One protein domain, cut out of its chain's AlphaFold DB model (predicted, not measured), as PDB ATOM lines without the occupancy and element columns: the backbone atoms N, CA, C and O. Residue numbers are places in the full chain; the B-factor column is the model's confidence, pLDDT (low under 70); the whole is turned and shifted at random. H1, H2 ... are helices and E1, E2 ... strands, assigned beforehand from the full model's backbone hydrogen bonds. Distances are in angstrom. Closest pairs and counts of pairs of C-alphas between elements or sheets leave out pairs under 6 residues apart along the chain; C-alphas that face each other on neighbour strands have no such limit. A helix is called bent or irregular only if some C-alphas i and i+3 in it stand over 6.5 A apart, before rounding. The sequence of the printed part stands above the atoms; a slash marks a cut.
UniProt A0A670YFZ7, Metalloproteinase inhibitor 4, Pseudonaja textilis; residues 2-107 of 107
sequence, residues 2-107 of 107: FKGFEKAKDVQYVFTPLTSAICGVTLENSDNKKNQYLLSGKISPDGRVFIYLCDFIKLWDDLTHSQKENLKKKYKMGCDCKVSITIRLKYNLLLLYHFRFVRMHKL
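What this domain is: This is residues 2 to 107 of the 107 residues of the protein "Metalloproteinase inhibitor 4" of Pseudonaja textilis (UniProt A0A670YFZ7). Little regular structure: a small body, mostly loops, holds a short antiparallel hairpin, E1 and E2, and short helices H1 and H2 lead from it to a long tail, residues 77 to 107, that sticks out, 77 to 80 belonging to H2. The 106 printed residues include E1, E2, H1 and H2 in that order, 19 residues in all, class mixed. The whole is only just extended, close to loose, with radius of gyration of the C-alphas 19.5 A and spans of 53 by 34 by 32 A.

How they stand to each other: E1, residues 37 to 39, and E2, residues 57 to 59, are antiparallel at 163 degrees, with N 38 and O 58 2.8 A apart, within hydrogen-bond range. H1, residues 65 to 70, and H2, residues 74 to 80, meet only through their link. H1 has every O i to N i+4 pair within range; H2 has 1 of 3, and 3 of 4 O i to N i+3 pairs. E1 is apart from H1.

Where its parts are: E1 spans 6.0 A from C-alpha 37 at (-9.487, 30.066, 1.314), E2 7.2 A, H1 8.7 A. H2 spans 11.6 A to C-alpha 80 at (-12.604, 17.896, -21.439) and is irregular, C-alphas 77 and 80 being 7.3 A apart.

The domain as a whole: The farthest C-alphas, Asn 32 and Leu 107, are 57.4 A apart. The printed part has no cut; E1 to E2 is a long link. Residues 30 to 33 and 89 to 107 have pLDDT under 70.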
ATOM      1  N   PHE A   2     -12.740  19.404  -2.683       88.19
ATOM      2  CA  PHE A   2     -13.612  19.303  -3.881       88.19
ATOM      3  C   PHE A   2     -13.108  18.293  -4.928       88.19
ATOM      4  O   PHE A   2     -13.903  17.735  -5.679       88.19
ATOM      5  N   LYS A   3     -11.795  18.041  -4.972       88.94
ATOM      6  CA  LYS A   3     -11.108  17.104  -5.876       88.94
ATOM      7  C   LYS A   3      -9.830  16.601  -5.193       88.94
ATOM      8  O   LYS A   3      -9.278  17.346  -4.390       88.94
ATOM      9  N   GLY A   4      -9.360  15.394  -5.520       85.06
ATOM     10  CA  GLY A   4      -8.064  14.874  -5.056       85.06
ATOM     11  C   GLY A   4      -8.123  13.889  -3.886       85.06
ATOM     12  O   GLY A   4      -7.074  13.497  -3.380       85.06
ATOM     13  N   PHE A   5      -9.321  13.476  -3.453       84.50
ATOM     14  CA  PHE A   5      -9.518  12.553  -2.324       84.50
ATOM     15  C   PHE A   5      -8.854  11.192  -2.542       84.50
ATOM     16  O   PHE A   5      -8.501  10.506  -1.587       84.50
ATOM     17  N   GLU A   6      -8.679  10.812  -3.805       84.00
ATOM     18  CA  GLU A   6      -8.009   9.589  -4.220       84.00
ATOM     19  C   GLU A   6      -6.499   9.599  -3.935       84.00
ATOM     20  O   GLU A   6      -5.908   8.533  -3.787       84.00
ATOM     21  N   LYS A   7      -5.883  10.786  -3.826       81.19
ATOM     22  CA  LYS A   7      -4.441  10.950  -3.566       81.19
ATOM     23  C   LYS A   7      -4.129  11.473  -2.166       81.19
ATOM     24  O   LYS A   7      -3.081  11.146  -1.625       81.19
ATOM     25  N   ALA A   8      -5.022  12.268  -1.582       81.19
ATOM     26  CA  ALA A   8      -4.888  12.787  -0.226       81.19
ATOM     27  C   ALA A   8      -6.264  12.799   0.449       81.19
ATOM     28  O   ALA A   8      -7.158  13.535   0.037       81.19
ATOM     29  N   LYS A   9      -6.462  11.962   1.474       78.44
ATOM     30  CA  LYS A   9      -7.752  11.880   2.183       78.44
ATOM     31  C   LYS A   9      -7.982  13.076   3.102       78.44
ATOM     32  O   LYS A   9      -9.101  13.580   3.165       78.44
ATOM     33  N   ASP A  10      -6.924  13.523   3.769       82.75
ATOM     34  CA  ASP A  10      -6.917  14.703   4.622       82.75
ATOM     35  C   ASP A  10      -5.645  15.516   4.360       82.75
ATOM     36  O   ASP A  10      -4.564  14.949   4.180       82.75
ATOM     37  N   VAL A  11      -5.785  16.838   4.282       86.25
ATOM     38  CA  VAL A  11      -4.695  17.761   3.943       86.25
ATOM     39  C   VAL A  11      -4.471  18.670   5.138       86.25
ATOM     40  O   VAL A  11      -5.206  19.631   5.344       86.25
ATOM     41  N   GLN A  12      -3.436  18.360   5.917       89.25
ATOM     42  CA  GLN A  12      -3.046  19.148   7.090       89.25
ATOM     43  C   GLN A  12      -2.042  20.251   6.747       89.25
ATOM     44  O   GLN A  12      -2.029  21.301   7.383       89.25
ATOM     45  N   TYR A  13      -1.219  20.021   5.721       91.56
ATOM     46  CA  TYR A  13      -0.147  20.923   5.318       91.56
ATOM     47  C   TYR A  13      -0.210  21.204   3.826       91.56
ATOM     48  O   TYR A  13      -0.500  20.323   3.013       91.56
ATOM     49  N   VAL A  14       0.122  22.443   3.479       93.75
ATOM     50  CA  VAL A  14       0.272  22.896   2.102       93.75
ATOM     51  C   VAL A  14       1.647  23.536   1.969       93.75
ATOM     52  O   VAL A  14       2.051  24.336   2.809       93.75
ATOM     53  N   PHE A  15       2.369  23.159   0.921       95.69
ATOM     54  CA  PHE A  15       3.734  23.595   0.668       95.69
ATOM     55  C   PHE A  15       3.757  24.665  -0.420       95.69
ATOM     56  O   PHE A  15       3.051  24.573  -1.423       95.69
ATOM     57  N   THR A  16       4.608  25.666  -0.238       97.38
ATOM     58  CA  THR A  16       4.827  26.756  -1.190       97.38
ATOM     59  C   THR A  16       6.304  27.148  -1.167       97.38
ATOM     60  O   THR A  16       6.954  26.992  -0.128       97.38
ATOM     61  N   PRO A  17       6.861  27.664  -2.274       96.75
ATOM     62  CA  PRO A  17       8.175  28.295  -2.264       96.75
ATOM     63  C   PRO A  17       8.263  29.453  -1.257       96.75
ATOM     64  O   PRO A  17       7.252  30.066  -0.913       96.75
ATOM     65  N   LEU A  18       9.487  29.760  -0.813       95.06
ATOM     66  CA  LEU A  18       9.746  30.703   0.283       95.06
ATOM     67  C   LEU A  18       9.438  32.165  -0.071       95.06
ATOM     68  O   LEU A  18       9.052  32.938   0.799       95.06
ATOM     69  N   THR A  19       9.641  32.566  -1.328       95.25
ATOM     70  CA  THR A  19       9.510  33.967  -1.752       95.25
ATOM     71  C   THR A  19       8.654  34.090  -3.004       95.25
ATOM     72  O   THR A  19       8.619  33.195  -3.850       95.25
ATOM     73  N   SER A  20       7.982  35.231  -3.160       94.25
ATOM     74  CA  SER A  20       7.131  35.517  -4.323       94.25
ATOM     75  C   SER A  20       7.898  35.509  -5.651       94.25
ATOM     76  O   SER A  20       7.335  35.127  -6.675       94.25
ATOM     77  N   ALA A  21       9.195  35.843  -5.633       96.19
ATOM     78  CA  ALA A  21      10.074  35.808  -6.805       96.19
ATOM     79  C   ALA A  21      10.211  34.404  -7.423       96.19
ATOM     80  O   ALA A  21      10.431  34.282  -8.624       96.19
ATOM     81  N   ILE A  22      10.039  33.350  -6.618       96.00
ATOM     82  CA  ILE A  22       9.998  31.949  -7.066       96.00
ATOM     83  C   ILE A  22       8.584  31.362  -6.953       96.00
ATOM     84  O   ILE A  22       8.411  30.170  -6.712       96.00
ATOM     85  N   CYS A  23       7.567  32.213  -7.122       96.44
ATOM     86  CA  CYS A  23       6.146  31.865  -7.075       96.44
ATOM     87  C   CYS A  23       5.649  31.380  -5.702       96.44
ATOM     88  O   CYS A  23       4.687  30.615  -5.638       96.44
ATOM     89  N   GLY A  24       6.280  31.822  -4.615       96.88
ATOM     90  CA  GLY A  24       5.808  31.606  -3.252       96.88
ATOM     91  C   GLY A  24       4.564  32.427  -2.907       96.88
ATOM     92  O   GLY A  24       4.374  33.528  -3.425       96.88
ATOM     93  N   VAL A  25       3.731  31.890  -2.017       95.56
ATOM     94  CA  VAL A  25       2.481  32.499  -1.555       95.56
ATOM     95  C   VAL A  25       2.513  32.679  -0.044       95.56
ATOM     96  O   VAL A  25       2.823  31.747   0.692       95.56
ATOM     97  N   THR A  26       2.107  33.859   0.415       92.56
ATOM     98  CA  THR A  26       1.829  34.126   1.828       92.56
ATOM     99  C   THR A  26       0.321  34.218   2.007       92.56
ATOM    100  O   THR A  26      -0.331  35.019   1.340       92.56
ATOM    101  N   LEU A  27      -0.244  33.388   2.882       89.81
ATOM    102  CA  LEU A  27      -1.655  33.472   3.248       89.81
ATOM    103  C   LEU A  27      -1.800  34.407   4.445       89.81
ATOM    104  O   LEU A  27      -1.113  34.244   5.452       89.81
ATOM    105  N   GLU A  28      -2.691  35.383   4.331       84.69
ATOM    106  CA  GLU A  28      -2.975  36.303   5.424       84.69
ATOM    107  C   GLU A  28      -3.785  35.578   6.497       84.69
ATOM    108  O   GLU A  28      -4.926  35.161   6.274       84.69
ATOM    109  N   ASN A  29      -3.197  35.435   7.678       73.75
ATOM    110  CA  ASN A  29      -3.893  34.929   8.848       73.75
ATOM    111  C   ASN A  29      -4.005  36.088   9.836       73.75
ATOM    112  O   ASN A  29      -3.014  36.488  10.438       73.75
ATOM    113  N   SER A  30      -5.185  36.696   9.925       60.66
ATOM    114  CA  SER A  30      -5.434  37.742  10.915       60.66
ATOM    115  C   SER A  30      -5.875  37.086  12.217       60.66
ATOM    116  O   SER A  30      -6.800  36.273  12.210       60.66
ATOM    117  N   ASP A  31      -5.266  37.486  13.335       63.16
ATOM    118  CA  ASP A  31      -5.524  36.933  14.676       63.16
ATOM    119  C   ASP A  31      -7.007  36.978  15.097       63.16
ATOM    120  O   ASP A  31      -7.441  36.209  15.951       63.16
ATOM    121  N   ASN A  32      -7.813  37.827  14.451       61.84
ATOM    122  CA  ASN A  32      -9.222  38.048  14.781       61.84
ATOM    123  C   ASN A  32     -10.214  37.489  13.747       61.84
ATOM    124  O   ASN A  32     -11.426  37.640  13.923       61.84
ATOM    125  N   LYS A  33      -9.750  36.855  12.657       65.69
ATOM    126  CA  LYS A  33     -10.648  36.322  11.620       65.69
ATOM    127  C   LYS A  33     -10.078  35.063  10.973       65.69
ATOM    128  O   LYS A  33      -9.050  35.094  10.306       65.69
ATOM    129  N   LYS A  34     -10.799  33.947  11.122       74.25
ATOM    130  CA  LYS A  34     -10.502  32.704  10.398       74.25
ATOM    131  C   LYS A  34     -10.801  32.909   8.915       74.25
ATOM    132  O   LYS A  34     -11.942  32.748   8.483       74.25
ATOM    133  N   ASN A  35      -9.778  33.264   8.148       86.25
ATOM    134  CA  ASN A  35      -9.887  33.377   6.703       86.25
ATOM    135  C   ASN A  35     -10.037  31.980   6.093       86.25
ATOM    136  O   ASN A  35      -9.174  31.114   6.239       86.25
ATOM    137  N   GLN A  36     -11.156  31.750   5.410       91.31
ATOM    138  CA  GLN A  36     -11.353  30.546   4.614       91.31
ATOM    139  C   GLN A  36     -10.868  30.822   3.198       91.31
ATOM    140  O   GLN A  36     -11.300  31.790   2.578       91.31
ATOM    141  N   TYR A  37      -9.999  29.961   2.676       93.00
ATOM    142  CA  TYR A  37      -9.487  30.066   1.314       93.00
ATOM    143  C   TYR A  37      -9.957  28.889   0.465       93.00
ATOM    144  O   TYR A  37     -10.018  27.746   0.923       93.00
ATOM    145  N   LEU A  38     -10.237  29.165  -0.803       94.81
ATOM    146  CA  LEU A  38     -10.224  28.151  -1.843       94.81
ATOM    147  C   LEU A  38      -8.816  28.088  -2.427       94.81
ATOM    148  O   LEU A  38      -8.327  29.076  -2.973       94.81
ATOM    149  N   LEU A  39      -8.203  26.912  -2.320       95.25
ATOM    150  CA  LEU A  39      -6.882  26.622  -2.860       95.25
ATOM    151  C   LEU A  39      -7.008  25.615  -4.004       95.25
ATOM    152  O   LEU A  39      -7.660  24.576  -3.866       95.25
ATOM    153  N   SER A  40      -6.357  25.916  -5.120       95.31
ATOM    154  CA  SER A  40      -6.002  24.928  -6.140       95.31
ATOM    155  C   SER A  40      -4.493  24.714  -6.117       95.31
ATOM    156  O   SER A  40      -3.759  25.579  -5.650       95.31
ATOM    157  N   GLY A  41      -4.039  23.551  -6.569       94.75
ATOM    158  CA  GLY A  41      -2.625  23.212  -6.541       94.75
ATOM    159  C   GLY A  41      -2.359  21.821  -7.093       94.75
ATOM    160  O   GLY A  41      -3.250  21.149  -7.628       94.75
ATOM    161  N   LYS A  42      -1.111  21.384  -6.950       93.81
ATOM    162  CA  LYS A  42      -0.646  20.067  -7.389       93.81
ATOM    163  C   LYS A  42      -0.543  19.122  -6.201       93.81
ATOM    164  O   LYS A  42      -0.053  19.502  -5.144       93.81
ATOM    165  N   ILE A  43      -0.976  17.880  -6.400       93.44
ATOM    166  CA  ILE A  43      -0.781  16.800  -5.429       93.44
ATOM    167  C   ILE A  43       0.337  15.905  -5.952       93.44
ATOM    168  O   ILE A  43       0.213  15.325  -7.038       93.44
ATOM    169  N   SER A  44       1.421  15.824  -5.191       91.38
ATOM    170  CA  SER A  44       2.546  14.939  -5.475       91.38
ATOM    171  C   SER A  44       2.170  13.469  -5.236       91.38
ATOM    172  O   SER A  44       1.198  13.185  -4.534       91.38
ATOM    173  N   PRO A  45       2.907  12.505  -5.820       89.00
ATOM    174  CA  PRO A  45       2.609  11.077  -5.660       89.00
ATOM    175  C   PRO A  45       2.626  10.583  -4.206       89.00
ATOM    176  O   PRO A  45       1.963   9.607  -3.883       89.00
ATOM    177  N   ASP A  46       3.359  11.277  -3.339       88.50
ATOM    178  CA  ASP A  46       3.455  11.036  -1.897       88.50
ATOM    179  C   ASP A  46       2.337  11.713  -1.080       88.50
ATOM    180  O   ASP A  46       2.375  11.710   0.148       88.50
ATOM    181  N   GLY A  47       1.348  12.317  -1.745       88.75
ATOM    182  CA  GLY A  47       0.194  12.951  -1.109       88.75
ATOM    183  C   GLY A  47       0.435  14.386  -0.634       88.75
ATOM    184  O   GLY A  47      -0.491  15.008  -0.110       88.75
ATOM    185  N   ARG A  48       1.633  14.955  -0.834       91.69
ATOM    186  CA  ARG A  48       1.901  16.358  -0.477       91.69
ATOM    187  C   ARG A  48       1.216  17.320  -1.444       91.69
ATOM    188  O   ARG A  48       1.258  17.129  -2.660       91.69
ATOM    189  N   VAL A  49       0.626  18.385  -0.902       94.38
ATOM    190  CA  VAL A  49      -0.061  19.424  -1.679       94.38
ATOM    191  C   VAL A  49       0.841  20.641  -1.835       94.38
ATOM    192  O   VAL A  49       1.288  21.209  -0.842       94.38
ATOM    193  N   PHE A  50       1.077  21.055  -3.075       95.81
ATOM    194  CA  PHE A  50       1.877  22.224  -3.427       95.81
ATOM    195  C   PHE A  50       1.005  23.297  -4.073       95.81
ATOM    196  O   PHE A  50       0.228  22.989  -4.983       95.81
ATOM    197  N   ILE A  51       1.169  24.540  -3.625       97.19
ATOM    198  CA  ILE A  51       0.550  25.731  -4.212       97.19
ATOM    199  C   ILE A  51       1.624  26.731  -4.636       97.19
ATOM    200  O   ILE A  51       2.709  26.792  -4.050       97.19
ATOM    201  N   TYR A  52       1.297  27.530  -5.641       97.06
ATOM    202  CA  TYR A  52       2.155  28.548  -6.227       97.06
ATOM    203  C   TYR A  52       1.366  29.835  -6.485       97.06
ATOM    204  O   TYR A  52       0.139  29.837  -6.546       97.06
ATOM    205  N   LEU A  53       2.077  30.938  -6.710       96.31
ATOM    206  CA  LEU A  53       1.493  32.264  -6.943       96.31
ATOM    207  C   LEU A  53       0.494  32.316  -8.112       96.31
ATOM    208  O   LEU A  53      -0.437  33.114  -8.096       96.31
ATOM    209  N   CYS A  54       0.681  31.465  -9.121       95.38
ATOM    210  CA  CYS A  54      -0.188  31.395 -10.297       95.38
ATOM    211  C   CYS A  54      -1.414  30.489 -10.105       95.38
ATOM    212  O   CYS A  54      -2.264  30.431 -10.997       95.38
ATOM    213  N   ASP A  55      -1.498  29.755  -8.994       96.75
ATOM    214  CA  ASP A  55      -2.653  28.914  -8.711       96.75
ATOM    215  C   ASP A  55      -3.868  29.766  -8.322       96.75
ATOM    216  O   ASP A  55      -3.773  30.909  -7.873       96.75
ATOM    217  N   PHE A  56      -5.059  29.193  -8.483       95.50
ATOM    218  CA  PHE A  56      -6.295  29.839  -8.059       95.50
ATOM    219  C   PHE A  56      -6.401  29.813  -6.530       95.50
ATOM    220  O   PHE A  56      -6.795  28.799  -5.947       95.50
ATOM    221  N   ILE A  57      -6.016  30.928  -5.908       94.94
ATOM    222  CA  ILE A  57      -6.020  31.153  -4.460       94.94
ATOM    223  C   ILE A  57      -6.889  32.375  -4.182       94.94
ATOM    224  O   ILE A  57      -6.564  33.493  -4.589       94.94
ATOM    225  N   LYS A  58      -8.028  32.165  -3.521       94.12
ATOM    226  CA  LYS A  58      -8.990  33.231  -3.211       94.12
ATOM    227  C   LYS A  58      -9.636  33.024  -1.855       94.12
ATOM    228  O   LYS A  58      -9.849  31.883  -1.447       94.12
ATOM    229  N   LEU A  59      -9.984  34.124  -1.188       93.81
ATOM    230  CA  LEU A  59     -10.867  34.069  -0.031       93.81
ATOM    231  C   LEU A  59     -12.206  33.470  -0.456       93.81
ATOM    232  O   LEU A  59     -12.724  33.749  -1.539       93.81
ATOM    233  N   TRP A  60     -12.763  32.626   0.402       93.38
ATOM    234  CA  TRP A  60     -14.027  31.954   0.152       93.38
ATOM    235  C   TRP A  60     -15.156  32.965  -0.047       93.38
ATOM    236  O   TRP A  60     -16.016  32.765  -0.900       93.38
ATOM    237  N   ASP A  61     -15.141  34.069   0.693       91.94
ATOM    238  CA  ASP A  61     -16.176  35.102   0.621       91.94
ATOM    239  C   ASP A  61     -16.120  35.926  -0.670       91.94
ATOM    240  O   ASP A  61     -17.166  36.355  -1.149       91.94
ATOM    241  N   ASP A  62     -14.948  36.024  -1.305       94.25
ATOM    242  CA  ASP A  62     -14.768  36.726  -2.584       94.25
ATOM    243  C   ASP A  62     -15.296  35.925  -3.785       94.25
ATOM    244  O   ASP A  62     -15.420  36.447  -4.895       94.25
ATOM    245  N   LEU A  63     -15.583  34.634  -3.600       94.69
ATOM    246  CA  LEU A  63     -16.135  33.804  -4.663       94.69
ATOM    247  C   LEU A  63     -17.608  34.135  -4.882       94.69
ATOM    248  O   LEU A  63     -18.428  34.113  -3.960       94.69
ATOM    249  N   THR A  64     -17.972  34.321  -6.146       95.38
ATOM    250  CA  THR A  64     -19.374  34.460  -6.546       95.38
ATOM    251  C   THR A  64     -20.171  33.201  -6.199       95.38
ATOM    252  O   THR A  64     -19.640  32.086  -6.170       95.38
ATOM    253  N   HIS A  65     -21.481  33.358  -6.002       94.62
ATOM    254  CA  HIS A  65     -22.380  32.229  -5.750       94.62
ATOM    255  C   HIS A  65     -22.251  31.140  -6.831       94.62
ATOM    256  O   HIS A  65     -22.072  29.964  -6.519       94.62
ATOM    257  N   SER A  66     -22.208  31.550  -8.104       94.75
ATOM    258  CA  SER A  66     -22.026  30.642  -9.242       94.75
ATOM    259  C   SER A  66     -20.698  29.877  -9.175       94.75
ATOM    260  O   SER A  66     -20.671  28.670  -9.414       94.75
ATOM    261  N   GLN A  67     -19.589  30.528  -8.803       94.62
ATOM    262  CA  GLN A  67     -18.306  29.834  -8.620       94.62
ATOM    263  C   GLN A  67     -18.400  28.772  -7.519       94.62
ATOM    264  O   GLN A  67     -17.993  27.630  -7.742       94.62
ATOM    265  N   LYS A  68     -18.996  29.109  -6.367       94.12
ATOM    266  CA  LYS A  68     -19.166  28.182  -5.234       94.12
ATOM    267  C   LYS A  68     -19.985  26.946  -5.615       94.12
ATOM    268  O   LYS A  68     -19.587  25.825  -5.292       94.12
ATOM    269  N   GLU A  69     -21.098  27.123  -6.324       92.81
ATOM    270  CA  GLU A  69     -21.941  26.006  -6.767       92.81
ATOM    271  C   GLU A  69     -21.245  25.118  -7.807       92.81
ATOM    272  O   GLU A  69     -21.314  23.882  -7.749       92.81
ATOM    273  N   ASN A  70     -20.542  25.737  -8.758       93.44
ATOM    274  CA  ASN A  70     -19.946  25.024  -9.885       93.44
ATOM    275  C   ASN A  70     -18.713  24.194  -9.502       93.44
ATOM    276  O   ASN A  70     -18.433  23.217 -10.203       93.44
ATOM    277  N   LEU A  71     -18.051  24.488  -8.373       93.12
ATOM    278  CA  LEU A  71     -16.959  23.669  -7.818       93.12
ATOM    279  C   LEU A  71     -17.353  22.208  -7.591       93.12
ATOM    280  O   LEU A  71     -16.537  21.316  -7.807       93.12
ATOM    281  N   LYS A  72     -18.598  21.952  -7.171       85.38
ATOM    282  CA  LYS A  72     -19.083  20.594  -6.869       85.38
ATOM    283  C   LYS A  72     -19.671  19.882  -8.086       85.38
ATOM    284  O   LYS A  72     -19.648  18.657  -8.140       85.38
ATOM    285  N   LYS A  73     -20.243  20.638  -9.026       82.38
ATOM    286  CA  LYS A  73     -21.064  20.093 -10.118       82.38
ATOM    287  C   LYS A  73     -20.395  20.262 -11.478       82.38
ATOM    288  O   LYS A  73     -20.004  19.282 -12.103       82.38
ATOM    289  N   LYS A  74     -20.269  21.506 -11.948       88.06
ATOM    290  CA  LYS A  74     -20.029  21.782 -13.371       88.06
ATOM    291  C   LYS A  74     -18.564  21.772 -13.785       88.06
ATOM    292  O   LYS A  74     -18.270  21.324 -14.889       88.06
ATOM    293  N   TYR A  75     -17.638  22.206 -12.928       91.88
ATOM    294  CA  TYR A  75     -16.225  22.286 -13.324       91.88
ATOM    295  C   TYR A  75     -15.607  20.917 -13.626       91.88
ATOM    296  O   TYR A  75     -14.767  20.815 -14.514       91.88
ATOM    297  N   LYS A  76     -16.073  19.847 -12.967       89.38
ATOM    298  CA  LYS A  76     -15.653  18.479 -13.299       89.38
ATOM    299  C   LYS A  76     -16.103  18.066 -14.706       89.38
ATOM    300  O   LYS A  76     -15.321  17.462 -15.424       89.38
ATOM    301  N   MET A  77     -17.329  18.417 -15.102       91.00
ATOM    302  CA  MET A  77     -17.875  18.066 -16.421       91.00
ATOM    303  C   MET A  77     -17.159  18.806 -17.559       91.00
ATOM    304  O   MET A  77     -17.027  18.277 -18.651       91.00
ATOM    305  N   GLY A  78     -16.688  20.028 -17.303       90.94
ATOM    306  CA  GLY A  78     -15.982  20.845 -18.292       90.94
ATOM    307  C   GLY A  78     -14.485  20.558 -18.431       90.94
ATOM    308  O   GLY A  78     -13.817  21.307 -19.134       90.94
ATOM    309  N   CYS A  79     -13.936  19.536 -17.762       89.69
ATOM    310  CA  CYS A  79     -12.496  19.237 -17.820       89.69
ATOM    311  C   CYS A  79     -12.019  18.833 -19.226       89.69
ATOM    312  O   CYS A  79     -10.862  19.079 -19.554       89.69
ATOM    313  N   ASP A  80     -12.906  18.273 -20.051       93.75
ATOM    314  CA  ASP A  80     -12.604  17.896 -21.439       93.75
ATOM    315  C   ASP A  80     -12.708  19.088 -22.409       93.75
ATOM    316  O   ASP A  80     -12.327  19.005 -23.575       93.75
ATOM    317  N   CYS A  81     -13.213  20.230 -21.932       94.06
ATOM    318  CA  CYS A  81     -13.288  21.464 -22.698       94.06
ATOM    319  C   CYS A  81     -12.028  22.318 -22.494       94.06
ATOM    320  O   CYS A  81     -11.472  22.403 -21.399       94.06
ATOM    321  N   LYS A  82     -11.615  23.046 -23.538       92.81
ATOM    322  CA  LYS A  82     -10.512  24.012 -23.457       92.81
ATOM    323  C   LYS A  82     -11.051  25.427 -23.275       92.81
ATOM    324  O   LYS A  82     -11.788  25.933 -24.117       92.81
ATOM    325  N   VAL A  83     -10.636  26.090 -22.199       91.00
ATOM    326  CA  VAL A  83     -10.902  27.519 -22.001       91.00
ATOM    327  C   VAL A  83      -9.895  28.322 -22.825       91.00
ATOM    328  O   VAL A  83      -8.691  28.264 -22.578       91.00
ATOM    329  N   SER A  84     -10.382  29.068 -23.816       92.25
ATOM    330  CA  SER A  84      -9.553  29.963 -24.625       92.25
ATOM    331  C   SER A  84      -9.392  31.312 -23.930       92.25
ATOM    332  O   SER A  84     -10.369  32.019 -23.693       92.25
ATOM    333  N   ILE A  85      -8.149  31.677 -23.612       88.88
ATOM    334  CA  ILE A  85      -7.817  32.981 -23.032       88.88
ATOM    335  C   ILE A  85      -7.578  33.963 -24.179       88.88
ATOM    336  O   ILE A  85      -6.597  33.849 -24.912       88.88
ATOM    337  N   THR A  86      -8.468  34.940 -24.332       87.00
ATOM    338  CA  THR A  86      -8.294  36.019 -25.308       87.00
ATOM    339  C   THR A  86      -7.562  37.183 -24.656       87.00
ATOM    340  O   THR A  86      -8.129  37.900 -23.830       87.00
ATOM    341  N   ILE A  87      -6.312  37.412 -25.057       84.50
ATOM    342  CA  ILE A  87      -5.561  38.600 -24.645       84.50
ATOM    343  C   ILE A  87      -6.007  39.750 -25.543       84.50
ATOM    344  O   ILE A  87      -5.558  39.899 -26.680       84.50
ATOM    345  N   ARG A  88      -6.942  40.561 -25.046       71.00
ATOM    346  CA  ARG A  88      -7.332  41.805 -25.712       71.00
ATOM    347  C   ARG A  88      -6.211  42.814 -25.469       71.00
ATOM    348  O   ARG A  88      -6.193  43.482 -24.438       71.00
ATOM    349  N   LEU A  89      -5.260  42.907 -26.397       64.94
ATOM    350  CA  LEU A  89      -4.271  43.983 -26.399       64.94
ATOM    351  C   LEU A  89      -5.010  45.304 -26.646       64.94
ATOM    352  O   LEU A  89      -5.249  45.699 -27.784       64.94
ATOM    353  N   LYS A  90      -5.416  45.985 -25.570       56.28
ATOM    354  CA  LYS A  90      -5.811  47.397 -25.613       56.28
ATOM    355  C   LYS A  90      -4.542  48.250 -25.684       56.28
ATOM    356  O   LYS A  90      -4.243  48.990 -24.756       56.28
ATOM    357  N   TYR A  91      -3.786  48.133 -26.766       50.62
ATOM    358  CA  TYR A  91      -2.779  49.136 -27.081       50.62
ATOM    359  C   TYR A  91      -3.299  49.948 -28.254       50.62
ATOM    360  O   TYR A  91      -3.489  49.435 -29.355       50.62
ATOM    361  N   ASN A  92      -3.590  51.216 -27.959       42.78
ATOM    362  CA  ASN A  92      -3.756  52.239 -28.973       42.78
ATOM    363  C   ASN A  92      -2.548  52.188 -29.913       42.78
ATOM    364  O   ASN A  92      -1.397  52.072 -29.491       42.78
ATOM    365  N   LEU A  93      -2.874  52.230 -31.191       45.34
ATOM    366  CA  LEU A  93      -2.012  52.119 -32.348       45.34
ATOM    367  C   LEU A  93      -0.975  53.262 -32.375       45.34
ATOM    368  O   LEU A  93      -1.204  54.269 -33.030       45.34
ATOM    369  N   LEU A  94       0.143  53.149 -31.648       43.06
ATOM    370  CA  LEU A  94       1.264  54.103 -31.774       43.06
ATOM    371  C   LEU A  94       2.662  53.513 -31.548       43.06
ATOM    372  O   LEU A  94       3.640  54.247 -31.505       43.06
ATOM    373  N   LEU A  95       2.791  52.187 -31.515       39.75
ATOM    374  CA  LEU A  95       4.076  51.523 -31.745       39.75
ATOM    375  C   LEU A  95       3.927  50.531 -32.903       39.75
ATOM    376  O   LEU A  95       4.141  49.329 -32.786       39.75
ATOM    377  N   LEU A  96       3.550  51.076 -34.065       44.59
ATOM    378  CA  LEU A  96       4.137  50.618 -35.319       44.59
ATOM    379  C   LEU A  96       5.644  50.760 -35.131       44.59
ATOM    380  O   LEU A  96       6.113  51.880 -35.070       44.59
ATOM    381  N   TYR A  97       6.358  49.671 -34.892       43.19
ATOM    382  CA  TYR A  97       7.513  49.263 -35.683       43.19
ATOM    383  C   TYR A  97       7.939  47.883 -35.177       43.19
ATOM    384  O   TYR A  97       8.330  47.691 -34.031       43.19
ATOM    385  N   HIS A  98       7.905  46.938 -36.113       40.31
ATOM    386  CA  HIS A  98       8.803  45.795 -36.139       40.31
ATOM    387  C   HIS A  98       8.410  44.488 -35.433       40.31
ATOM    388  O   HIS A  98       9.275  43.882 -34.824       40.31
ATOM    389  N   PHE A  99       7.217  43.919 -35.654       37.28
ATOM    390  CA  PHE A  99       7.120  42.446 -35.644       37.28
ATOM    391  C   PHE A  99       6.224  41.893 -36.757       37.28
ATOM    392  O   PHE A  99       5.041  42.199 -36.878       37.28
ATOM    393  N   ARG A 100       6.876  41.100 -37.612       38.47
ATOM    394  CA  ARG A 100       6.351  40.404 -38.786       38.47
ATOM    395  C   ARG A 100       5.130  39.543 -38.442       38.47
ATOM    396  O   ARG A 100       5.191  38.690 -37.567       38.47
ATOM    397  N   PHE A 101       4.074  39.761 -39.223       41.06
ATOM    398  CA  PHE A 101       3.135  38.785 -39.782       41.06
ATOM    399  C   PHE A 101       3.312  37.319 -39.327       41.06
ATOM    400  O   PHE A 101       4.260  36.652 -39.738       41.06
ATOM    401  N   VAL A 102       2.318  36.773 -38.618       40.75
ATOM    402  CA  VAL A 102       2.023  35.332 -38.657       40.75
ATOM    403  C   VAL A 102       0.587  35.157 -39.142       40.75
ATOM    404  O   VAL A 102      -0.373  35.655 -38.559       40.75
ATOM    405  N   ARG A 103       0.499  34.500 -40.296       36.72
ATOM    406  CA  ARG A 103      -0.668  34.246 -41.139       36.72
ATOM    407  C   ARG A 103      -1.533  33.146 -40.513       36.72
ATOM    408  O   ARG A 103      -1.010  32.114 -40.106       36.72
ATOM    409  N   MET A 104      -2.847  33.360 -40.463       37.56
ATOM    410  CA  MET A 104      -3.822  32.332 -40.089       37.56
ATOM    411  C   MET A 104      -3.824  31.188 -41.109       37.56
ATOM    412  O   MET A 104      -3.959  31.444 -42.304       37.56
ATOM    413  N   HIS A 105      -3.749  29.942 -40.638       34.09
ATOM    414  CA  HIS A 105      -4.189  28.779 -41.404       34.09
ATOM    415  C   HIS A 105      -5.384  28.131 -40.704       34.09
ATOM    416  O   HIS A 105      -5.347  27.825 -39.514       34.09
ATOM    417  N   LYS A 106      -6.454  27.997 -41.485       43.41
ATOM    418  CA  LYS A 106      -7.697  27.287 -41.194       43.41
ATOM    419  C   LYS A 106      -7.424  25.792 -41.417       43.41
ATOM    420  O   LYS A 106      -6.797  25.466 -42.427       43.41
ATOM    421  N   LEU A 107      -7.831  24.936 -40.476       39.97
ATOM    422  CA  LEU A 107      -8.069  23.511 -40.742       39.97
ATOM    423  C   LEU A 107      -9.391  23.372 -41.500       39.97
ATOM    424  O   LEU A 107     -10.312  24.168 -41.192       39.97
TER     425      LEU A 107